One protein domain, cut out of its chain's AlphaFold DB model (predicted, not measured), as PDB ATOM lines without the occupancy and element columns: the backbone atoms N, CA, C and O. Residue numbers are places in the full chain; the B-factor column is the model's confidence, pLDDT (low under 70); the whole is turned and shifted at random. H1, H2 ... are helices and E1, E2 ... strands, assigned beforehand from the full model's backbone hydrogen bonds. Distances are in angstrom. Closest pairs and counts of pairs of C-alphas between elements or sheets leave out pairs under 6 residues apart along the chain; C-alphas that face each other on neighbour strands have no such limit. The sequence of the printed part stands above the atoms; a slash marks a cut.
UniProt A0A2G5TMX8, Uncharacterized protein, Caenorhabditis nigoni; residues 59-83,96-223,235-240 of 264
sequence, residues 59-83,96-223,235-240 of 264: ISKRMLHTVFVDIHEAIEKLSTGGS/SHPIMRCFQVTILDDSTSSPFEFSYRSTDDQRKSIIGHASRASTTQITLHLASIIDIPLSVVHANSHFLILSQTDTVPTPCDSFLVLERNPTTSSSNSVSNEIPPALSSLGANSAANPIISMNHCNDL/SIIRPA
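AT A GLANCE: This is residues 59 to 83, 96 to 223 and 235 to 240 of the 264 residues of an uncharacterized protein of Caenorhabditis nigoni (UniProt A0A2G5TMX8). Seven antiparallel strands, E1 to E7, wrap into a small barrel that is not fully closed, with a gap between E1 and E7. The long helix H1 crosses one end of it, and the shorter H2 sits outside, over E6. The printed part has 159 residues with two named helices and nine named strands, in the order H1, E1 to E7, H2, E8, E9; the class is mixed. E1 to E7 form a meander, each strand the antiparallel neighbour of the one before, while E9 joins E3 in parallel and makes the sheet branched. The whole is compact, with a radius of gyration of the C-alphas of 15.5 A and spans of 44 by 39 by 33 A.

HOW THE PARTS SIT: Residues 59 to 60 pair antiparallel with residues 214 to 215 of E8, residues 214 to 216. H1, residues 61 to 79, has a kink of 26 degrees near residue 68. The strands E1, 101 to 107, and E2, 113 to 121, form a hairpin, with N 104 and O 119 at 2.8 A. E3, 127 to 138, lies on the other side of E2, with N 118 and O 130 at 2.8 A. E4, 141 to 146, follows beside E3, with N 135 and O 143 at 2.8 A. E5, 150 to 159, bends by 54 degrees at residue 156; N 144 of E4 and O 152 of E5 are 3.0 A apart. E6, 163 to 168, has N 167 and O 155 of E5 at 2.8 A. E7, 178 to 183, is an edge strand, with N 180 and O 166 of E6 at 2.9 A. H2, residues 193 to 204, is on the sheet at a height of 9.7 A, over E6 and along it at 17 degrees on the local plane; the closest C-alphas of H2 and E6 are those of Val 194 and Phe 163, 7.8 A apart, and the closest of H2 and E5 are those of Ala 201 and His 158, 7.4 A apart. E9, 235 to 237, has O 237 and N 131 of E3 at 2.9 A. H1 is on this strongly twisted sheet at a height of 7.6 A; its closest C-alphas to E7 are those of Met 63 and Ser 178, 5.3 A, and to E3 those of Ile 75 and Ile 130, 6.6 A. H1 and H2 are apart. Of the O i to N i+4 pairs, 13 of 15 in H1 and 5 of 8 in H2 are within hydrogen-bond range.

IN THESE COORDINATES: H1 runs 25.8 A from C-alpha 61 at (15.123, 29.752, -24.142). E3, the longest strand, spans 32.5 A, E2 26.2 A and E5 24.3 A. E9 ends at C-alpha 237, (8.695, 7.594, -13.182).

THE WHOLE: The C-alphas of Ser 83 and Ser 191 are farthest apart, at 46.2 A. Residues 84 to 95 and 224 to 234 are not printed, each cut spanning 21.1 A. Of the links that are printed whole, none is long. Confidence is under 70 at residues 96 to 98, 172 to 173, 187 to 195, 219 to 223 and 235 to 240.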
ATOM      1  N   ILE A  59       8.420  27.497 -26.079       91.94
ATOM      2  CA  ILE A  59       9.091  27.682 -24.798       91.94
ATOM      3  C   ILE A  59      10.147  28.772 -24.914       91.94
ATOM      4  O   ILE A  59      10.865  28.858 -25.904       91.94
ATOM      5  N   SER A  60      10.266  29.617 -23.900       92.06
ATOM      6  CA  SER A  60      11.384  30.557 -23.828       92.06
ATOM      7  C   SER A  60      12.711  29.821 -23.636       92.06
ATOM      8  O   SER A  60      12.796  28.840 -22.891       92.06
ATOM      9  N   LYS A  61      13.775  30.313 -24.278       88.44
ATOM     10  CA  LYS A  61      15.123  29.752 -24.142       88.44
ATOM     11  C   LYS A  61      15.514  29.594 -22.674       88.44
ATOM     12  O   LYS A  61      15.979  28.535 -22.273       88.44
ATOM     13  N   ARG A  62      15.285  30.604 -21.839       86.88
ATOM     14  CA  ARG A  62      15.612  30.533 -20.413       86.88
ATOM     15  C   ARG A  62      14.889  29.374 -19.737       86.88
ATOM     16  O   ARG A  62      15.566  28.558 -19.128       86.88
ATOM     17  N   MET A  63      13.571  29.249 -19.901       88.75
ATOM     18  CA  MET A  63      12.799  28.170 -19.277       88.75
ATOM     19  C   MET A  63      13.247  26.780 -19.738       88.75
ATOM     20  O   MET A  63      13.349  25.863 -18.923       88.75
ATOM     21  N   LEU A  64      13.583  26.627 -21.021       87.62
ATOM     22  CA  LEU A  64      14.149  25.382 -21.540       87.62
ATOM     23  C   LEU A  64      15.452  25.018 -20.806       87.62
ATOM     24  O   LEU A  64      15.627  23.881 -20.375       87.62
ATOM     25  N   HIS A  65      16.343  25.993 -20.628       83.00
ATOM     26  CA  HIS A  65      17.661  25.800 -20.022       83.00
ATOM     27  C   HIS A  65      17.636  25.687 -18.489       83.00
ATOM     28  O   HIS A  65      18.517  25.053 -17.905       83.00
ATOM     29  N   THR A  66      16.672  26.319 -17.819       81.31
ATOM     30  CA  THR A  66      16.605  26.338 -16.354       81.31
ATOM     31  C   THR A  66      15.720  25.238 -15.802       81.31
ATOM     32  O   THR A  66      16.150  24.576 -14.869       81.31
ATOM     33  N   VAL A  67      14.527  25.038 -16.367       86.25
ATOM     34  CA  VAL A  67      13.504  24.128 -15.834       86.25
ATOM     35  C   VAL A  67      13.558  22.772 -16.526       86.25
ATOM     36  O   VAL A  67      13.649  21.737 -15.877       86.25
ATOM     37  N   PHE A  68      13.524  22.747 -17.855       87.38
ATOM     38  CA  PHE A  68      13.350  21.488 -18.585       87.38
ATOM     39  C   PHE A  68      14.610  20.625 -18.610       87.38
ATOM     40  O   PHE A  68      14.512  19.400 -18.584       87.38
ATOM     41  N   VAL A  69      15.792  21.245 -18.592       85.06
ATOM     42  CA  VAL A  69      17.053  20.531 -18.339       85.06
ATOM     43  C   VAL A  69      17.023  19.828 -16.977       85.06
ATOM     44  O   VAL A  69      17.523  18.712 -16.867       85.06
ATOM     45  N   ASP A  70      16.388  20.423 -15.965       83.25
ATOM     46  CA  ASP A  70      16.343  19.861 -14.605       83.25
ATOM     47  C   ASP A  70      15.396  18.687 -14.539       83.25
ATOM     48  O   ASP A  70      15.727  17.659 -13.954       83.25
ATOM     49  N   ILE A  71      14.244  18.823 -15.193       87.56
ATOM     50  CA  ILE A  71      13.299  17.726 -15.360       87.56
ATOM     51  C   ILE A  71      13.982  16.562 -16.085       87.56
ATOM     52  O   ILE A  71      13.879  15.422 -15.637       87.56
ATOM     53  N   HIS A  72      14.722  16.836 -17.164       87.31
ATOM     54  CA  HIS A  72      15.460  15.809 -17.896       87.31
ATOM     55  C   HIS A  72      16.514  15.122 -17.016       87.31
ATOM     56  O   HIS A  72      16.538  13.897 -16.931       87.31
ATOM     57  N   GLU A  73      17.361  15.886 -16.320       84.44
ATOM     58  CA  GLU A  73      18.380  15.320 -15.427       84.44
ATOM     59  C   GLU A  73      17.754  14.524 -14.272       84.44
ATOM     60  O   GLU A  73      18.283  13.478 -13.888       84.44
ATOM     61  N   ALA A  74      16.626  14.986 -13.730       85.31
ATOM     62  CA  ALA A  74      15.876  14.256 -12.716       85.31
ATOM     63  C   ALA A  74      15.357  12.920 -13.256       85.31
ATOM     64  O   ALA A  74      15.509  11.908 -12.577       85.31
ATOM     65  N   ILE A  75      14.818  12.890 -14.477       87.31
ATOM     66  CA  ILE A  75      14.380  11.649 -15.126       87.31
ATOM     67  C   ILE A  75      15.552  10.676 -15.304       87.31
ATOM     68  O   ILE A  75      15.415   9.515 -14.927       87.31
ATOM     69  N   GLU A  76      16.709  11.128 -15.805       86.00
ATOM     70  CA  GLU A  76      17.893  10.260 -15.975       86.00
ATOM     71  C   GLU A  76      18.417   9.697 -14.650       86.00
ATOM     72  O   GLU A  76      18.814   8.534 -14.553       86.00
ATOM     73  N   LYS A  77      18.437  10.521 -13.599       84.75
ATOM     74  CA  LYS A  77      18.869  10.059 -12.276       84.75
ATOM     75  C   LYS A  77      17.873   9.062 -11.705       84.75
ATOM     76  O   LYS A  77      18.279   7.995 -11.267       84.75
ATOM     77  N   LEU A  78      16.580   9.368 -11.756       84.94
ATOM     78  CA  LEU A  78      15.550   8.483 -11.219       84.94
ATOM     79  C   LEU A  78      15.458   7.162 -11.996       84.94
ATOM     80  O   LEU A  78      15.270   6.118 -11.375       84.94
ATOM     81  N   SER A  79      15.649   7.173 -13.319       84.81
ATOM     82  CA  SER A  79      15.639   5.952 -14.141       84.81
ATOM     83  C   SER A  79      16.799   5.008 -13.809       84.81
ATOM     84  O   SER A  79      16.651   3.792 -13.899       84.81
ATOM     85  N   THR A  80      17.933   5.558 -13.369       85.44
ATOM     86  CA  THR A  80      19.127   4.806 -12.950       85.44
ATOM     87  C   THR A  80      19.176   4.525 -11.443       85.44
ATOM     88  O   THR A  80      20.155   3.963 -10.953       85.44
ATOM     89  N   GLY A  81      18.130   4.893 -10.688       79.50
ATOM     90  CA  GLY A  81      18.075   4.744  -9.227       79.50
ATOM     91  C   GLY A  81      18.948   5.742  -8.453       79.50
ATOM     92  O   GLY A  81      19.157   5.586  -7.250       79.50
ATOM     93  N   GLY A  82      19.472   6.765  -9.125       78.44
ATOM     94  CA  GLY A  82      20.235   7.853  -8.527       78.44
ATOM     95  C   GLY A  82      19.357   8.862  -7.782       78.44
ATOM     96  O   GLY A  82      18.194   9.095  -8.110       78.44
ATOM     97  N   SER A  83      19.938   9.518  -6.779       76.38
ATOM     98  CA  SER A  83      19.270  10.583  -6.026       76.38
ATOM     99  C   SER A  83      19.211  11.883  -6.829       76.38
ATOM    100  O   SER A  83      20.237  12.339  -7.345       76.38
ATOM    101  N   SER A  96      25.718  19.756 -22.863       60.75
ATOM    102  CA  SER A  96      24.882  19.907 -24.051       60.75
ATOM    103  C   SER A  96      23.412  19.716 -23.683       60.75
ATOM    104  O   SER A  96      23.059  18.748 -23.010       60.75
ATOM    105  N   HIS A  97      22.561  20.632 -24.142       64.75
ATOM    106  CA  HIS A  97      21.129  20.594 -23.872       64.75
ATOM    107  C   HIS A  97      20.502  19.348 -24.510       64.75
ATOM    108  O   HIS A  97      20.781  19.068 -25.681       64.75
ATOM    109  N   PRO A  98      19.656  18.605 -23.779       69.00
ATOM    110  CA  PRO A  98      18.959  17.471 -24.353       69.00
ATOM    111  C   PRO A  98      18.016  17.968 -25.452       69.00
ATOM    112  O   PRO A  98      17.249  18.912 -25.250       69.00
ATOM    113  N   ILE A  99      18.068  17.335 -26.627       75.88
ATOM    114  CA  ILE A  99      17.066  17.580 -27.666       75.88
ATOM    115  C   ILE A  99      15.824  16.816 -27.248       75.88
ATOM    116  O   ILE A  99      15.827  15.590 -27.146       75.88
ATOM    117  N   MET A 100      14.762  17.560 -27.004       82.38
ATOM    118  CA  MET A 100      13.500  17.021 -26.544       82.38
ATOM    119  C   MET A 100      12.428  17.352 -27.588       82.38
ATOM    120  O   MET A 100      12.390  18.460 -28.130       82.38
ATOM    121  N   ARG A 101      11.594  16.372 -27.926       85.56
ATOM    122  CA  ARG A 101      10.574  16.440 -28.984       85.56
ATOM    123  C   ARG A 101       9.248  15.909 -28.457       85.56
ATOM    124  O   ARG A 101       9.241  15.155 -27.488       85.56
ATOM    125  N   CYS A 102       8.140  16.249 -29.113       84.75
ATOM    126  CA  CYS A 102       6.819  15.720 -28.754       84.75
ATOM    127  C   CYS A 102       6.444  15.947 -27.287       84.75
ATOM    128  O   CYS A 102       6.008  15.028 -26.595       84.75
ATOM    129  N   PHE A 103       6.666  17.161 -26.799       88.69
ATOM    130  CA  PHE A 103       6.354  17.476 -25.420       88.69
ATOM    131  C   PHE A 103       4.855  17.454 -25.159       88.69
ATOM    132  O   PHE A 103       4.074  18.109 -25.858       88.69
ATOM    133  N   GLN A 104       4.489  16.751 -24.098       91.06
ATOM    134  CA  GLN A 104       3.124  16.595 -23.648       91.06
ATOM    135  C   GLN A 104       3.043  16.724 -22.129       91.06
ATOM    136  O   GLN A 104       3.865  16.175 -21.392       91.06
ATOM    137  N   VAL A 105       1.998  17.406 -21.679       91.94
ATOM    138  CA  VAL A 105       1.561  17.471 -20.289       91.94
ATOM    139  C   VAL A 105       0.138  16.933 -20.233       91.94
ATOM    140  O   VAL A 105      -0.745  17.453 -20.908       91.94
ATOM    141  N   THR A 106      -0.094  15.890 -19.446       92.38
ATOM    142  CA  THR A 106      -1.429  15.317 -19.234       92.38
ATOM    143  C   THR A 106      -1.860  15.598 -17.807       92.38
ATOM    144  O   THR A 106      -1.234  15.092 -16.881       92.38
ATOM    145  N   ILE A 107      -2.924  16.373 -17.620       92.25
ATOM    146  CA  ILE A 107      -3.486  16.701 -16.304       92.25
ATOM    147  C   ILE A 107      -4.767  15.882 -16.118       92.25
ATOM    148  O   ILE A 107      -5.646  15.906 -16.983       92.25
ATOM    149  N   LEU A 108      -4.859  15.115 -15.027       89.75
ATOM    150  CA  LEU A 108      -5.943  14.141 -14.841       89.75
ATOM    151  C   LEU A 108      -7.280  14.776 -14.440       89.75
ATOM    152  O   LEU A 108      -8.332  14.321 -14.905       89.75
ATOM    153  N   ASP A 109      -7.258  15.814 -13.607       88.19
ATOM    154  CA  ASP A 109      -8.456  16.485 -13.112       88.19
ATOM    155  C   ASP A 109      -8.264  18.000 -12.925       88.19
ATOM    156  O   ASP A 109      -7.173  18.543 -13.074       88.19
ATOM    157  N   ASP A 110      -9.361  18.700 -12.634       85.06
ATOM    158  CA  ASP A 110      -9.371  20.135 -12.332       85.06
ATOM    159  C   ASP A 110      -9.484  20.390 -10.824       85.06
ATOM    160  O   ASP A 110     -10.140  21.344 -10.398       85.06
ATOM    161  N   SER A 111      -8.905  19.535  -9.978       86.44
ATOM    162  CA  SER A 111      -8.876  19.770  -8.531       86.44
ATOM    163  C   SER A 111      -7.808  20.809  -8.154       86.44
ATOM    164  O   SER A 111      -7.064  21.327  -8.992       86.44
ATOM    165  N   THR A 112      -7.769  21.246  -6.895       85.06
ATOM    166  CA  THR A 112      -6.726  22.176  -6.416       85.06
ATOM    167  C   THR A 112      -5.337  21.538  -6.399       85.06
ATOM    168  O   THR A 112      -4.348  22.267  -6.370       85.06
ATOM    169  N   SER A 113      -5.263  20.205  -6.446       89.88
ATOM    170  CA  SER A 113      -4.041  19.414  -6.547       89.88
ATOM    171  C   SER A 113      -4.296  18.221  -7.472       89.88
ATOM    172  O   SER A 113      -4.737  17.167  -7.025       89.88
ATOM    173  N   SER A 114      -4.034  18.397  -8.769       90.56
ATOM    174  CA  SER A 114      -4.218  17.334  -9.764       90.56
ATOM    175  C   SER A 114      -2.903  16.605 -10.004       90.56
ATOM    176  O   SER A 114      -1.893  17.264 -10.269       90.56
ATOM    177  N   PRO A 115      -2.880  15.265 -10.041       92.06
ATOM    178  CA  PRO A 115      -1.764  14.547 -10.637       92.06
ATOM    179  C   PRO A 115      -1.618  14.941 -12.113       92.06
ATOM    180  O   PRO A 115      -2.614  15.163 -12.817       92.06
ATOM    181  N   PHE A 116      -0.379  15.028 -12.583       93.12
ATOM    182  CA  PHE A 116      -0.080  15.231 -13.994       93.12
ATOM    183  C   PHE A 116       1.108  14.381 -14.437       93.12
ATOM    184  O   PHE A 116       2.008  14.080 -13.655       93.12
ATOM    185  N   GLU A 117       1.120  14.016 -15.712       92.19
ATOM    186  CA  GLU A 117       2.253  13.373 -16.366       92.19
ATOM    187  C   GLU A 117       2.908  14.366 -17.319       92.19
ATOM    188  O   GLU A 117       2.263  14.939 -18.197       92.19
ATOM    189  N   PHE A 118       4.213  14.531 -17.170       91.75
ATOM    190  CA  PHE A 118       5.065  15.190 -18.138       91.75
ATOM    191  C   PHE A 118       5.759  14.135 -18.994       91.75
ATOM    192  O   PHE A 118       6.386  13.226 -18.450       91.75
ATOM    193  N   SER A 119       5.693  14.249 -20.320       92.00
ATOM    194  CA  SER A 119       6.383  13.313 -21.211       92.00
ATOM    195  C   SER A 119       6.925  13.971 -22.477       92.00
ATOM    196  O   SER A 119       6.397  14.970 -22.962       92.00
ATOM    197  N   TYR A 120       8.013  13.410 -22.999       90.88
ATOM    198  CA  TYR A 120       8.650  13.823 -24.250       90.88
ATOM    199  C   TYR A 120       9.446  12.658 -24.848       90.88
ATOM    200  O   TYR A 120       9.687  11.638 -24.197       90.88
ATOM    201  N   ARG A 121       9.880  12.815 -26.099       88.50
ATOM    202  CA  ARG A 121      10.860  11.938 -26.751       88.50
ATOM    203  C   ARG A 121      12.226  12.608 -26.747       88.50
ATOM    204  O   ARG A 121      12.347  13.787 -27.083       88.50
ATOM    205  N   SER A 122      13.236  11.868 -26.322       83.62
ATOM    206  CA  SER A 122      14.619  12.338 -26.217       83.62
ATOM    207  C   SER A 122      15.401  12.077 -27.518       83.62
ATOM    208  O   SER A 122      14.851  11.563 -28.494       83.62
ATOM    209  N   THR A 123      16.678  12.469 -27.571       77.12
ATOM    210  CA  THR A 123      17.587  12.264 -28.720       77.12
ATOM    211  C   THR A 123      17.723  10.806 -29.146       77.12
ATOM    212  O   THR A 123      17.949  10.529 -30.318       77.12
ATOM    213  N   ASP A 124      17.607   9.899 -28.185       79.00
ATOM    214  CA  ASP A 124      17.653   8.439 -28.309       79.00
ATOM    215  C   ASP A 124      16.311   7.830 -28.760       79.00
ATOM    216  O   ASP A 124      16.144   6.617 -28.726       79.00
ATOM    217  N   ASP A 125      15.337   8.664 -29.145       79.44
ATOM    218  CA  ASP A 125      13.957   8.299 -29.504       79.44
ATOM    219  C   ASP A 125      13.157   7.591 -28.389       79.44
ATOM    220  O   ASP A 125      11.989   7.222 -28.569       79.44
ATOM    221  N   GLN A 126      13.741   7.479 -27.193       83.94
ATOM    222  CA  GLN A 126      13.083   6.928 -26.019       83.94
ATOM    223  C   GLN A 126      12.056   7.912 -25.469       83.94
ATOM    224  O   GLN A 126      12.305   9.122 -25.352       83.94
ATOM    225  N   ARG A 127      10.893   7.378 -25.083       87.88
ATOM    226  CA  ARG A 127       9.893   8.136 -24.331       87.88
ATOM    227  C   ARG A 127      10.378   8.284 -22.894       87.88
ATOM    228  O   ARG A 127      10.551   7.296 -22.181       87.88
ATOM    229  N   LYS A 128      10.557   9.529 -22.473       89.81
ATOM    230  CA  LYS A 128      10.915   9.906 -21.109       89.81
ATOM    231  C   LYS A 128       9.709  10.564 -20.462       89.81
ATOM    232  O   LYS A 128       9.030  11.376 -21.094       89.81
ATOM    233  N   SER A 129       9.408  10.175 -19.228       91.25
ATOM    234  CA  SER A 129       8.246  10.702 -18.521       91.25
ATOM    235  C   SER A 129       8.444  10.752 -17.015       91.25
ATOM    236  O   SER A 129       9.151   9.928 -16.434       91.25
ATOM    237  N   ILE A 130       7.795  11.730 -16.398       90.75
ATOM    238  CA  ILE A 130       7.755  11.912 -14.954       90.75
ATOM    239  C   ILE A 130       6.353  12.341 -14.540       90.75
ATOM    240  O   ILE A 130       5.710  13.146 -15.213       90.75
ATOM    241  N   ILE A 131       5.884  11.791 -13.431       91.38
ATOM    242  CA  ILE A 131       4.614  12.160 -12.820       91.38
ATOM    243  C   ILE A 131       4.882  13.164 -11.694       91.38
ATOM    244  O   ILE A 131       5.906  13.114 -11.005       91.38
ATOM    245  N   GLY A 132       3.962  14.101 -11.537       91.44
ATOM    246  CA  GLY A 132       3.989  15.124 -10.508       91.44
ATOM    247  C   GLY A 132       2.586  15.542 -10.099       91.44
ATOM    248  O   GLY A 132       1.597  14.935 -10.506       91.44
ATOM    249  N   HIS A 133       2.509  16.624  -9.332       92.25
ATOM    250  CA  HIS A 133       1.245  17.249  -8.950       92.25
ATOM    251  C   HIS A 133       1.224  18.711  -9.379       92.25
ATOM    252  O   HIS A 133       2.172  19.452  -9.132       92.25
ATOM    253  N   ALA A 134       0.138  19.137 -10.009       91.44
ATOM    254  CA  ALA A 134      -0.143  20.528 -10.307       91.44
ATOM    255  C   ALA A 134      -1.017  21.077  -9.178       91.44
ATOM    256  O   ALA A 134      -2.158  20.644  -9.011       91.44
ATOM    257  N   SER A 135      -0.480  22.003  -8.387       91.50
ATOM    258  CA  SER A 135      -1.228  22.691  -7.340       91.50
ATOM    259  C   SER A 135      -1.664  24.077  -7.809       91.50
ATOM    260  O   SER A 135      -0.972  24.741  -8.581       91.50
ATOM    261  N   ARG A 136      -2.830  24.530  -7.351       87.94
ATOM    262  CA  ARG A 136      -3.336  25.882  -7.616       87.94
ATOM    263  C   ARG A 136      -3.360  26.662  -6.313       87.94
ATOM    264  O   ARG A 136      -4.244  26.461  -5.485       87.94
ATOM    265  N   ALA A 137      -2.365  27.526  -6.128       73.50
ATOM    266  CA  ALA A 137      -2.241  28.363  -4.934       73.50
ATOM    267  C   ALA A 137      -3.169  29.589  -4.978       73.50
ATOM    268  O   ALA A 137      -3.592  30.097  -3.943       73.50
ATOM    269  N   SER A 138      -3.499  30.067  -6.180       83.06
ATOM    270  CA  SER A 138      -4.395  31.201  -6.393       83.06
ATOM    271  C   SER A 138      -5.197  31.023  -7.679       83.06
ATOM    272  O   SER A 138      -4.975  30.087  -8.448       83.06
ATOM    273  N   THR A 139      -6.126  31.943  -7.945       84.75
ATOM    274  CA  THR A 139      -6.938  31.908  -9.167       84.75
ATOM    275  C   THR A 139      -6.113  32.075 -10.435       84.75
ATOM    276  O   THR A 139      -6.637  31.783 -11.497       84.75
ATOM    277  N   THR A 140      -4.869  32.554 -10.361       88.62
ATOM    278  CA  THR A 140      -4.038  32.846 -11.539       88.62
ATOM    279  C   THR A 140      -2.707  32.103 -11.546       88.62
ATOM    280  O   THR A 140      -1.912  32.315 -12.458       88.62
ATOM    281  N   GLN A 141      -2.424  31.272 -10.539       89.62
ATOM    282  CA  GLN A 141      -1.138  30.589 -10.403       89.62
ATOM    283  C   GLN A 141      -1.301  29.076 -10.320       89.62
ATOM    284  O   GLN A 141      -2.183  28.560  -9.632       89.62
ATOM    285  N   ILE A 142      -0.392  28.385 -10.997       91.56
ATOM    286  CA  ILE A 142      -0.254  26.935 -11.013       91.56
ATOM    287  C   ILE A 142       1.193  26.620 -10.650       91.56
ATOM    288  O   ILE A 142       2.107  27.117 -11.300       91.56
ATOM    289  N   THR A 143       1.411  25.770  -9.658       92.44
ATOM    290  CA  THR A 143       2.743  25.265  -9.328       92.44
ATOM    291  C   THR A 143       2.832  23.803  -9.724       92.44
ATOM    292  O   THR A 143       2.004  22.989  -9.315       92.44
ATOM    293  N   LEU A 144       3.828  23.460 -10.538       91.94
ATOM    294  CA  LEU A 144       4.118  22.071 -10.890       91.94
ATOM    295  C   LEU A 144       5.153  21.512  -9.916       91.94
ATOM    296  O   LEU A 144       6.264  22.032  -9.842       91.94
ATOM    297  N   HIS A 145       4.789  20.447  -9.209       91.44
ATOM    298  CA  HIS A 145       5.632  19.738  -8.253       91.44
ATOM    299  C   HIS A 145       6.109  18.418  -8.860       91.44
ATOM    300  O   HIS A 145       5.295  17.552  -9.193       91.44
ATOM    301  N   LEU A 146       7.423  18.247  -8.995       88.00
ATOM    302  CA  LEU A 146       8.072  17.106  -9.640       88.00
ATOM    303  C   LEU A 146       9.187  16.542  -8.751       88.00
ATOM    304  O   LEU A 146       9.923  17.286  -8.102       88.00
ATOM    305  N   ALA A 147       9.337  15.213  -8.738       74.81
ATOM    306  CA  ALA A 147      10.421  14.506  -8.032       74.81
ATOM    307  C   ALA A 147      10.615  14.902  -6.546       74.81
ATOM    308  O   ALA A 147      11.712  14.749  -6.014       74.81
ATOM    309  N   SER A 148       9.578  15.439  -5.889       71.81
ATOM    310  CA  SER A 148       9.604  15.978  -4.515       71.81
ATOM    311  C   SER A 148      10.589  17.135  -4.257       71.81
ATOM    312  O   SER A 148      10.733  17.551  -3.112       71.81
ATOM    313  N   ILE A 149      11.278  17.644  -5.284       73.38
ATOM    314  CA  ILE A 149      12.362  18.635  -5.137       73.38
ATOM    315  C   ILE A 149      12.361  19.737  -6.211       73.38
ATOM    316  O   ILE A 149      13.137  20.692  -6.112       73.38
ATOM    317  N   ILE A 150      11.548  19.589  -7.261       83.94
ATOM    318  CA  ILE A 150      11.421  20.556  -8.349       83.94
ATOM    319  C   ILE A 150      10.030  21.167  -8.253       83.94
ATOM    320  O   ILE A 150       9.042  20.503  -8.558       83.94
ATOM    321  N   ASP A 151       9.985  22.439  -7.877       88.69
ATOM    322  CA  ASP A 151       8.773  23.247  -7.872       88.69
ATOM    323  C   ASP A 151       8.894  24.312  -8.958       88.69
ATOM    324  O   ASP A 151       9.908  25.004  -9.048       88.69
ATOM    325  N   ILE A 152       7.877  24.415  -9.812       90.69
ATOM    326  CA  ILE A 152       7.860  25.347 -10.944       90.69
ATOM    327  C   ILE A 152       6.615  26.223 -10.803       90.69
ATOM    328  O   ILE A 152       5.532  25.810 -11.231       90.69
ATOM    329  N   PRO A 153       6.728  27.407 -10.179       91.19
ATOM    330  CA  PRO A 153       5.597  28.297  -9.970       91.19
ATOM    331  C   PRO A 153       5.323  29.132 -11.227       91.19
ATOM    332  O   PRO A 153       6.133  29.964 -11.656       91.19
ATOM    333  N   LEU A 154       4.150  28.928 -11.818       92.00
ATOM    334  CA  LEU A 154       3.709  29.539 -13.067       92.00
ATOM    335  C   LEU A 154       2.507  30.454 -12.825       92.00
ATOM    336  O   LEU A 154       1.551  30.082 -12.151       92.00
ATOM    337  N   SER A 155       2.523  31.639 -13.423       92.12
ATOM    338  CA  SER A 155       1.357  32.509 -13.559       92.12
ATOM    339  C   SER A 155       0.719  32.291 -14.925       92.12
ATOM    340  O   SER A 155       1.420  32.246 -15.938       92.12
ATOM    341  N   VAL A 156      -0.605  32.181 -14.978       92.69
ATOM    342  CA  VAL A 156      -1.350  32.167 -16.237       92.69
ATOM    343  C   VAL A 156      -1.417  33.597 -16.753       92.69
ATOM    344  O   VAL A 156      -2.112  34.428 -16.182       92.69
ATOM    345  N   VAL A 157      -0.691  33.907 -17.822       91.62
ATOM    346  CA  VAL A 157      -0.621  35.268 -18.390       91.62
ATOM    347  C   VAL A 157      -1.510  35.442 -19.618       91.62
ATOM    348  O   VAL A 157      -1.750  36.564 -20.053       91.62
ATOM    349  N   HIS A 158      -2.016  34.339 -20.167       90.44
ATOM    350  CA  HIS A 158      -3.079  34.324 -21.162       90.44
ATOM    351  C   HIS A 158      -3.759  32.954 -21.150       90.44
ATOM    352  O   HIS A 158      -3.078  31.936 -21.012       90.44
ATOM    353  N   ALA A 159      -5.080  32.912 -21.308       88.44
ATOM    354  CA  ALA A 159      -5.820  31.657 -21.347       88.44
ATOM    355  C   ALA A 159      -7.041  31.738 -22.258       88.44
ATOM    356  O   ALA A 159      -7.810  32.700 -22.189       88.44
ATOM    357  N   ASN A 160      -7.248  30.684 -23.043       85.06
ATOM    358  CA  ASN A 160      -8.514  30.380 -23.695       85.06
ATOM    359  C   ASN A 160      -8.760  28.853 -23.680       85.06
ATOM    360  O   ASN A 160      -7.999  28.094 -23.079       85.06
ATOM    361  N   SER A 161      -9.824  28.386 -24.334       83.69
ATOM    362  CA  SER A 161     -10.189  26.960 -24.386       83.69
ATOM    363  C   SER A 161      -9.216  26.074 -25.181       83.69
ATOM    364  O   SER A 161      -9.310  24.849 -25.111       83.69
ATOM    365  N   HIS A 162      -8.307  26.664 -25.961       86.00
ATOM    366  CA  HIS A 162      -7.432  25.952 -26.897       86.00
ATOM    367  C   HIS A 162      -5.949  26.039 -26.534       86.00
ATOM    368  O   HIS A 162      -5.210  25.097 -26.827       86.00
ATOM    369  N   PHE A 163      -5.518  27.128 -25.899       89.25
ATOM    370  CA  PHE A 163      -4.147  27.368 -25.494       89.25
ATOM    371  C   PHE A 163      -4.036  28.131 -24.170       89.25
ATOM    372  O   PHE A 163      -4.910  28.906 -23.773       89.25
ATOM    373  N   LEU A 164      -2.901  27.928 -23.507       91.56
ATOM    374  CA  LEU A 164      -2.494  28.630 -22.297       91.56
ATOM    375  C   LEU A 164      -1.090  29.187 -22.502       91.56
ATOM    376  O   LEU A 164      -0.207  28.497 -23.016       91.56
ATOM    377  N   ILE A 165      -0.874  30.422 -22.059       93.50
ATOM    378  CA  ILE A 165       0.460  31.002 -21.929       93.50
ATOM    379  C   ILE A 165       0.743  31.145 -20.442       93.50
ATOM    380  O   ILE A 165       0.023  31.831 -19.709       93.50
ATOM    381  N   LEU A 166       1.803  30.481 -20.008       93.81
ATOM    382  CA  LEU A 166       2.268  30.450 -18.634       93.81
ATOM    383  C   LEU A 166       3.593  31.202 -18.540       93.81
ATOM    384  O   LEU A 166       4.414  31.128 -19.455       93.81
ATOM    385  N   SER A 167       3.803  31.910 -17.437       93.06
ATOM    386  CA  SER A 167       5.049  32.617 -17.158       93.06
ATOM    387  C   SER A 167       5.605  32.224 -15.796       93.06
ATOM    388  O   SER A 167       4.871  32.192 -14.809       93.06
ATOM    389  N   GLN A 168       6.890  31.892 -15.733       91.12
ATOM    390  CA  GLN A 168       7.555  31.468 -14.507       91.12
ATOM    391  C   GLN A 168       7.794  32.661 -13.576       91.12
ATOM    392  O   GLN A 168       8.356  33.679 -13.976       91.12
ATOM    393  N   THR A 169       7.364  32.528 -12.324       86.56
ATOM    394  CA  THR A 169       7.289  33.650 -11.369       86.56
ATOM    395  C   THR A 169       8.512  33.790 -10.463       86.56
ATOM    396  O   THR A 169       8.726  34.860  -9.903       86.56
ATOM    397  N   ASP A 170       9.342  32.755 -10.347       82.19
ATOM    398  CA  ASP A 170      10.476  32.681  -9.416       82.19
ATOM    399  C   ASP A 170      11.851  32.861 -10.090       82.19
ATOM    400  O   ASP A 170      12.890  32.558  -9.502       82.19
ATOM    401  N   THR A 171      11.895  33.365 -11.328       71.12
ATOM    402  CA  THR A 171      13.163  33.581 -12.037       71.12
ATOM    403  C   THR A 171      13.868  34.865 -11.607       71.12
ATOM    404  O   THR A 171      13.322  35.956 -11.714       71.12
ATOM    405  N   VAL A 172      15.140  34.752 -11.223       61.44
ATOM    406  CA  VAL A 172      16.059  35.884 -11.001       61.44
ATOM    407  C   VAL A 172      16.959  36.043 -12.233       61.44
ATOM    408  O   VAL A 172      17.407  35.032 -12.780       61.44
ATOM    409  N   PRO A 173      17.257  37.269 -12.704       61.22
ATOM    410  CA  PRO A 173      16.906  38.571 -12.121       61.22
ATOM    411  C   PRO A 173      15.534  39.116 -12.537       61.22
ATOM    412  O   PRO A 173      15.031  40.027 -11.892       61.22
ATOM    413  N   THR A 174      14.941  38.582 -13.605       71.62
ATOM    414  CA  THR A 174      13.660  39.051 -14.145       71.62
ATOM    415  C   THR A 174      12.576  37.986 -13.936       71.62
ATOM    416  O   THR A 174      12.579  36.972 -14.646       71.62
ATOM    417  N   PRO A 175      11.659  38.165 -12.965       76.69
ATOM    418  CA  PRO A 175      10.500  37.304 -12.817       76.69
ATOM    419  C   PRO A 175       9.582  37.507 -14.022       76.69
ATOM    420  O   PRO A 175       9.560  38.571 -14.642       76.69
ATOM    421  N   CYS A 176       8.835  36.468 -14.375       84.31
ATOM    422  CA  CYS A 176       7.857  36.492 -15.457       84.31
ATOM    423  C   CYS A 176       8.394  36.800 -16.866       84.31
ATOM    424  O   CYS A 176       7.630  37.158 -17.762       84.31
ATOM    425  N   ASP A 177       9.694  36.599 -17.077       85.25
ATOM    426  CA  ASP A 177      10.376  36.709 -18.373       85.25
ATOM    427  C   ASP A 177      10.505  35.338 -19.073       85.25
ATOM    428  O   ASP A 177      10.872  35.242 -20.240       85.25
ATOM    429  N   SER A 178      10.201  34.247 -18.362       90.19
ATOM    430  CA  SER A 178      10.277  32.865 -18.849       90.19
ATOM    431  C   SER A 178       8.889  32.327 -19.178       90.19
ATOM    432  O   SER A 178       8.094  32.095 -18.276       90.19
ATOM    433  N   PHE A 179       8.614  32.077 -20.457       93.12
ATOM    434  CA  PHE A 179       7.292  31.673 -20.946       93.12
ATOM    435  C   PHE A 179       7.228  30.207 -21.392       93.12
ATOM    436  O   PHE A 179       8.202  29.672 -21.933       93.12
ATOM    437  N   LEU A 180       6.044  29.610 -21.236       93.88
ATOM    438  CA  LEU A 180       5.644  28.292 -21.729       93.88
ATOM    439  C   LEU A 180       4.277  28.398 -22.407       93.88
ATOM    440  O   LEU A 180       3.350  28.967 -21.834       93.88
ATOM    441  N   VAL A 181       4.141  27.830 -23.603       93.69
ATOM    442  CA  VAL A 181       2.870  27.781 -24.336       93.69
ATOM    443  C   VAL A 181       2.389  26.343 -24.429       93.69
ATOM    444  O   VAL A 181       3.124  25.462 -24.881       93.69
ATOM    445  N   LEU A 182       1.148  26.133 -24.001       91.88
ATOM    446  CA  LEU A 182       0.438  24.861 -24.029       91.88
ATOM    447  C   LEU A 182      -0.730  24.955 -25.008       91.88
ATOM    448  O   LEU A 182      -1.499  25.904 -24.922       91.88
ATOM    449  N   GLU A 183      -0.908  23.969 -25.882       90.62
ATOM    450  CA  GLU A 183      -2.041  23.887 -26.816       90.62
ATOM    451  C   GLU A 183      -2.717  22.516 -26.729       90.62
ATOM    452  O   GLU A 183      -2.033  21.495 -26.676       90.62
ATOM    453  N   ARG A 184      -4.053  22.457 -26.746       85.88
ATOM    454  CA  ARG A 184      -4.779  21.171 -26.716       85.88
ATOM    455  C   ARG A 184      -4.671  20.396 -28.031       85.88
ATOM    456  O   ARG A 184      -4.549  19.183 -28.006       85.88
ATOM    457  N   ASN A 185      -4.711  21.089 -29.170       80.00
ATOM    458  CA  ASN A 185      -4.671  20.486 -30.507       80.00
ATOM    459  C   ASN A 185      -3.766  21.315 -31.433       80.00
ATOM    460  O   ASN A 185      -4.281  22.131 -32.203       80.00
ATOM    461  N   PRO A 186      -2.435  21.139 -31.373       71.56
ATOM    462  CA  PRO A 186      -1.524  21.838 -32.268       71.56
ATOM    463  C   PRO A 186      -1.709  21.308 -33.695       71.56
ATOM    464  O   PRO A 186      -1.240  20.224 -34.050       71.56
ATOM    465  N   THR A 187      -2.430  22.047 -34.534       63.44
ATOM    466  CA  THR A 187      -2.532  21.721 -35.959       63.44
ATOM    467  C   THR A 187      -1.302  22.243 -36.691       63.44
ATOM    468  O   THR A 187      -0.983  23.424 -36.598       63.44
ATOM    469  N   THR A 188      -0.638  21.382 -37.465       54.09
ATOM    470  CA  THR A 188       0.530  21.724 -38.301       54.09
ATOM    471  C   THR A 188       0.197  22.673 -39.457       54.09
ATOM    472  O   THR A 188       1.090  23.234 -40.087       54.09
ATOM    473  N   SER A 189      -1.088  22.883 -39.740       45.12
ATOM    474  CA  SER A 189      -1.573  23.812 -40.751       45.12
ATOM    475  C   SER A 189      -1.714  25.220 -40.172       45.12
ATOM    476  O   SER A 189      -2.575  25.470 -39.327       45.12
ATOM    477  N   SER A 190      -0.930  26.154 -40.709       46.06
ATOM    478  CA  SER A 190      -0.958  27.615 -40.503       46.06
ATOM    479  C   SER A 190      -2.304  28.310 -40.803       46.06
ATOM    480  O   SER A 190      -2.373  29.535 -40.876       46.06
ATOM    481  N   SER A 191      -3.382  27.547 -41.002       46.19
ATOM    482  CA  SER A 191      -4.703  28.009 -41.425       46.19
ATOM    483  C   SER A 191      -5.727  28.130 -40.294       46.19
ATOM    484  O   SER A 191      -6.854  28.536 -40.565       46.19
ATOM    485  N   ASN A 192      -5.383  27.788 -39.048       52.81
ATOM    486  CA  ASN A 192      -6.310  27.896 -37.920       52.81
ATOM    487  C   ASN A 192      -6.098  29.201 -37.138       52.81
ATOM    488  O   ASN A 192      -4.974  29.585 -36.821       52.81
ATOM    489  N   SER A 193      -7.200  29.872 -36.791       54.66
ATOM    490  CA  SER A 193      -7.226  31.139 -36.042       54.66
ATOM    491  C   SER A 193      -6.427  31.092 -34.734       54.66
ATOM    492  O   SER A 193      -5.780  32.071 -34.379       54.66
ATOM    493  N   VAL A 194      -6.385  29.933 -34.072       61.66
ATOM    494  CA  VAL A 194      -5.700  29.728 -32.785       61.66
ATOM    495  C   VAL A 194      -4.179  29.919 -32.891       61.66
ATOM    496  O   VAL A 194      -3.595  30.633 -32.077       61.66
ATOM    497  N   SER A 195      -3.517  29.367 -33.918       64.56
ATOM    498  CA  SER A 195      -2.063  29.549 -34.093       64.56
ATOM    499  C   SER A 195      -1.690  30.996 -34.425       64.56
ATOM    500  O   SER A 195      -0.545  31.401 -34.213       64.56
ATOM    501  N   ASN A 196      -2.653  31.772 -34.931       72.12
ATOM    502  CA  ASN A 196      -2.485  33.180 -35.278       72.12
ATOM    503  C   ASN A 196      -2.690  34.113 -34.074       72.12
ATOM    504  O   ASN A 196      -2.205  35.241 -34.109       72.12
ATOM    505  N   GLU A 197      -3.330  33.650 -32.995       82.44
ATOM    506  CA  GLU A 197      -3.525  34.410 -31.747       82.44
ATOM    507  C   GLU A 197      -2.316  34.333 -30.799       82.44
ATOM    508  O   GLU A 197      -2.043  35.270 -30.047       82.44
ATOM    509  N   ILE A 198      -1.532  33.253 -30.861       87.12
ATOM    510  CA  ILE A 198      -0.379  33.050 -29.967       87.12
ATOM    511  C   ILE A 198       0.755  34.066 -30.221       87.12
ATOM    512  O   ILE A 198       1.241  34.652 -29.253       87.12
ATOM    513  N   PRO A 199       1.223  34.315 -31.469       87.25
ATOM    514  CA  PRO A 199       2.247  35.330 -31.730       87.25
ATOM    515  C   PRO A 199       1.906  36.741 -31.207       87.25
ATOM    516  O   PRO A 199       2.757  37.309 -30.514       87.25
ATOM    517  N   PRO A 200       0.717  37.327 -31.471       86.88
ATOM    518  CA  PRO A 200       0.381  38.646 -30.944       86.88
ATOM    519  C   PRO A 200       0.234  38.639 -29.418       86.88
ATOM    520  O   PRO A 200       0.713  39.576 -28.780       86.88
ATOM    521  N   ALA A 201      -0.322  37.580 -28.815       87.50
ATOM    522  CA  ALA A 201      -0.388  37.457 -27.357       87.50
ATOM    523  C   ALA A 201       1.015  37.459 -26.725       87.50
ATOM    524  O   ALA A 201       1.286  38.260 -25.832       87.50
ATOM    525  N   LEU A 202       1.944  36.648 -27.242       87.94
ATOM    526  CA  LEU A 202       3.343  36.639 -26.798       87.94
ATOM    527  C   LEU A 202       4.012  38.008 -26.981       87.94
ATOM    528  O   LEU A 202       4.664  38.497 -26.064       87.94
ATOM    529  N   SER A 203       3.793  38.660 -28.123       86.88
ATOM    530  CA  SER A 203       4.370  39.981 -28.409       86.88
ATOM    531  C   SER A 203       3.867  41.045 -27.427       86.88
ATOM    532  O   SER A 203       4.653  41.852 -26.939       86.88
ATOM    533  N   SER A 204       2.575  41.013 -27.078       86.00
ATOM    534  CA  SER A 204       1.976  41.927 -26.092       86.00
ATOM    535  C   SER A 204       2.522  41.737 -24.673       86.00
ATOM    536  O   SER A 204       2.568  42.683 -23.894       86.00
ATOM    537  N   LEU A 205       2.980  40.522 -24.359       86.44
ATOM    538  CA  LEU A 205       3.619  40.175 -23.090       86.44
ATOM    539  C   LEU A 205       5.120  40.503 -23.079       86.44
ATOM    540  O   LEU A 205       5.795  40.211 -22.094       86.44
ATOM    541  N   GLY A 206       5.664  41.053 -24.172       83.50
ATOM    542  CA  GLY A 206       7.107  41.234 -24.348       83.50
ATOM    543  C   GLY A 206       7.872  39.910 -24.437       83.50
ATOM    544  O   GLY A 206       9.096  39.891 -24.292       83.50
ATOM    545  N   ALA A 207       7.171  38.797 -24.669       78.44
ATOM    546  CA  ALA A 207       7.793  37.502 -24.869       78.44
ATOM    547  C   ALA A 207       8.524  37.496 -26.221       78.44
ATOM    548  O   ALA A 207       8.045  38.091 -27.185       78.44
ATOM    549  N   ASN A 208       9.654  36.782 -26.300       83.00
ATOM    550  CA  ASN A 208      10.563  36.719 -27.460       83.00
ATOM    551  C   ASN A 208      11.584  37.872 -27.567       83.00
ATOM    552  O   ASN A 208      11.820  38.414 -28.647       83.00
ATOM    553  N   SER A 209      12.230  38.231 -26.456       83.81
ATOM    554  CA  SER A 209      13.375  39.150 -26.481       83.81
ATOM    555  C   SER A 209      14.612  38.486 -27.105       83.81
ATOM    556  O   SER A 209      14.764  37.266 -27.067       83.81
ATOM    557  N   ALA A 210      15.555  39.272 -27.635       81.50
ATOM    558  CA  ALA A 210      16.799  38.729 -28.200       81.50
ATOM    559  C   ALA A 210      17.624  37.922 -27.173       81.50
ATOM    560  O   ALA A 210      18.299  36.956 -27.526       81.50
ATOM    561  N   ALA A 211      17.548  38.302 -25.893       81.12
ATOM    562  CA  ALA A 211      18.209  37.601 -24.795       81.12
ATOM    563  C   ALA A 211      17.461  36.325 -24.366       81.12
ATOM    564  O   ALA A 211      18.087  35.380 -23.879       81.12
ATOM    565  N   ASN A 212      16.138  36.281 -24.554       86.62
ATOM    566  CA  ASN A 212      15.289  35.150 -24.204       86.62
ATOM    567  C   ASN A 212      14.271  34.831 -25.319       86.62
ATOM    568  O   ASN A 212      13.067  35.060 -25.152       86.62
ATOM    569  N   PRO A 213      14.743  34.319 -26.471       89.44
ATOM    570  CA  PRO A 213      13.868  34.049 -27.601       89.44
ATOM    571  C   PRO A 213      12.904  32.905 -27.286       89.44
ATOM    572  O   PRO A 213      13.222  31.982 -26.529       89.44
ATOM    573  N   ILE A 214      11.729  32.954 -27.905       91.12
ATOM    574  CA  ILE A 214      10.762  31.864 -27.906       91.12
ATOM    575  C   ILE A 214      11.193  30.841 -28.956       91.12
ATOM    576  O   ILE A 214      11.377  31.156 -30.129       91.12
ATOM    577  N   ILE A 215      11.347  29.601 -28.514       89.38
ATOM    578  CA  ILE A 215      11.727  28.446 -29.314       89.38
ATOM    579  C   ILE A 215      10.458  27.648 -29.603       89.38
ATOM    580  O   ILE A 215       9.728  27.280 -28.680       89.38
ATOM    581  N   SER A 216      10.197  27.381 -30.880       87.50
ATOM    582  CA  SER A 216       9.138  26.462 -31.297       87.50
ATOM    583  C   SER A 216       9.584  25.018 -31.091       87.50
ATOM    584  O   SER A 216      10.707  24.650 -31.435       87.50
ATOM    585  N   MET A 217       8.692  24.199 -30.548       84.19
ATOM    586  CA  MET A 217       8.941  22.793 -30.260       84.19
ATOM    587  C   MET A 217       8.331  21.924 -31.355       84.19
ATOM    588  O   MET A 217       7.185  22.124 -31.747       84.19
ATOM    589  N   ASN A 218       9.085  20.932 -31.834       73.75
ATOM    590  CA  ASN A 218       8.593  20.028 -32.872       73.75
ATOM    591  C   ASN A 218       7.461  19.145 -32.324       73.75
ATOM    592  O   ASN A 218       7.636  18.427 -31.328       73.75
ATOM    593  N   HIS A 219       6.318  19.173 -33.008       67.75
ATOM    594  CA  HIS A 219       5.191  18.290 -32.734       67.75
ATOM    595  C   HIS A 219       5.455  16.881 -33.265       67.75
ATOM    596  O   HIS A 219       6.230  16.668 -34.193       67.75
ATOM    597  N   CYS A 220       4.756  15.906 -32.693       66.06
ATOM    598  CA  CYS A 220       4.887  14.503 -33.084       66.06
ATOM    599  C   CYS A 220       4.307  14.166 -34.468       66.06
ATOM    600  O   CYS A 220       4.475  13.045 -34.931       66.06
ATOM    601  N   ASN A 221       3.674  15.128 -35.145       53.50
ATOM    602  CA  ASN A 221       3.123  14.932 -36.486       53.50
ATOM    603  C   ASN A 221       4.190  14.984 -37.602       53.50
ATOM    604  O   ASN A 221       3.874  14.633 -38.733       53.50
ATOM    605  N   ASP A 222       5.440  15.354 -37.287       43.56
ATOM    606  CA  ASP A 222       6.557  15.457 -38.249       43.56
ATOM    607  C   ASP A 222       7.495  14.227 -38.271       43.56
ATOM    608  O   ASP A 222       8.617  14.299 -38.778       43.56
ATOM    609  N   LEU A 223       7.085  13.076 -37.725       39.19
ATOM    610  CA  LEU A 223       7.890  11.847 -37.769       39.19
ATOM    611  C   LEU A 223       7.411  10.899 -38.885       39.19
ATOM    612  O   LEU A 223       6.217  10.606 -38.961       39.19
ATOM    613  N   SER A 235      10.076   4.125 -19.605       51.53
ATOM    614  CA  SER A 235      10.240   4.476 -18.191       51.53
ATOM    615  C   SER A 235       9.213   5.543 -17.798       51.53
ATOM    616  O   SER A 235       9.308   6.710 -18.181       51.53
ATOM    617  N   ILE A 236       8.191   5.115 -17.050       65.94
ATOM    618  CA  ILE A 236       7.261   6.007 -16.349       65.94
ATOM    619  C   ILE A 236       7.735   6.129 -14.909       65.94
ATOM    620  O   ILE A 236       7.741   5.143 -14.171       65.94
ATOM    621  N   ILE A 237       8.137   7.334 -14.510       66.19
ATOM    622  CA  ILE A 237       8.695   7.594 -13.182       66.19
ATOM    623  C   ILE A 237       7.638   8.283 -12.322       66.19
ATOM    624  O   ILE A 237       7.189   9.382 -12.642       66.19
ATOM    625  N   ARG A 238       7.241   7.637 -11.220       67.75
ATOM    626  CA  ARG A 238       6.323   8.206 -10.222       67.75
ATOM    627  C   ARG A 238       7.094   8.999  -9.162       67.75
ATOM    628  O   ARG A 238       8.194   8.580  -8.795       67.75
ATOM    629  N   PRO A 239       6.548  10.111  -8.647       52.44
ATOM    630  CA  PRO A 239       7.173  10.849  -7.563       52.44
ATOM    631  C   PRO A 239       7.177   9.998  -6.284       52.44
ATOM    632  O   PRO A 239       6.252   9.227  -6.020       52.44
ATOM    633  N   ALA A 240       8.229  10.136  -5.472       48.78
ATOM    634  CA  ALA A 240       8.439   9.302  -4.285       48.78
ATOM    635  C   ALA A 240       7.300   9.415  -3.250       48.78
ATOM    636  O   ALA A 240       7.022   8.453  -2.536       48.78
TER     637      ALA A 240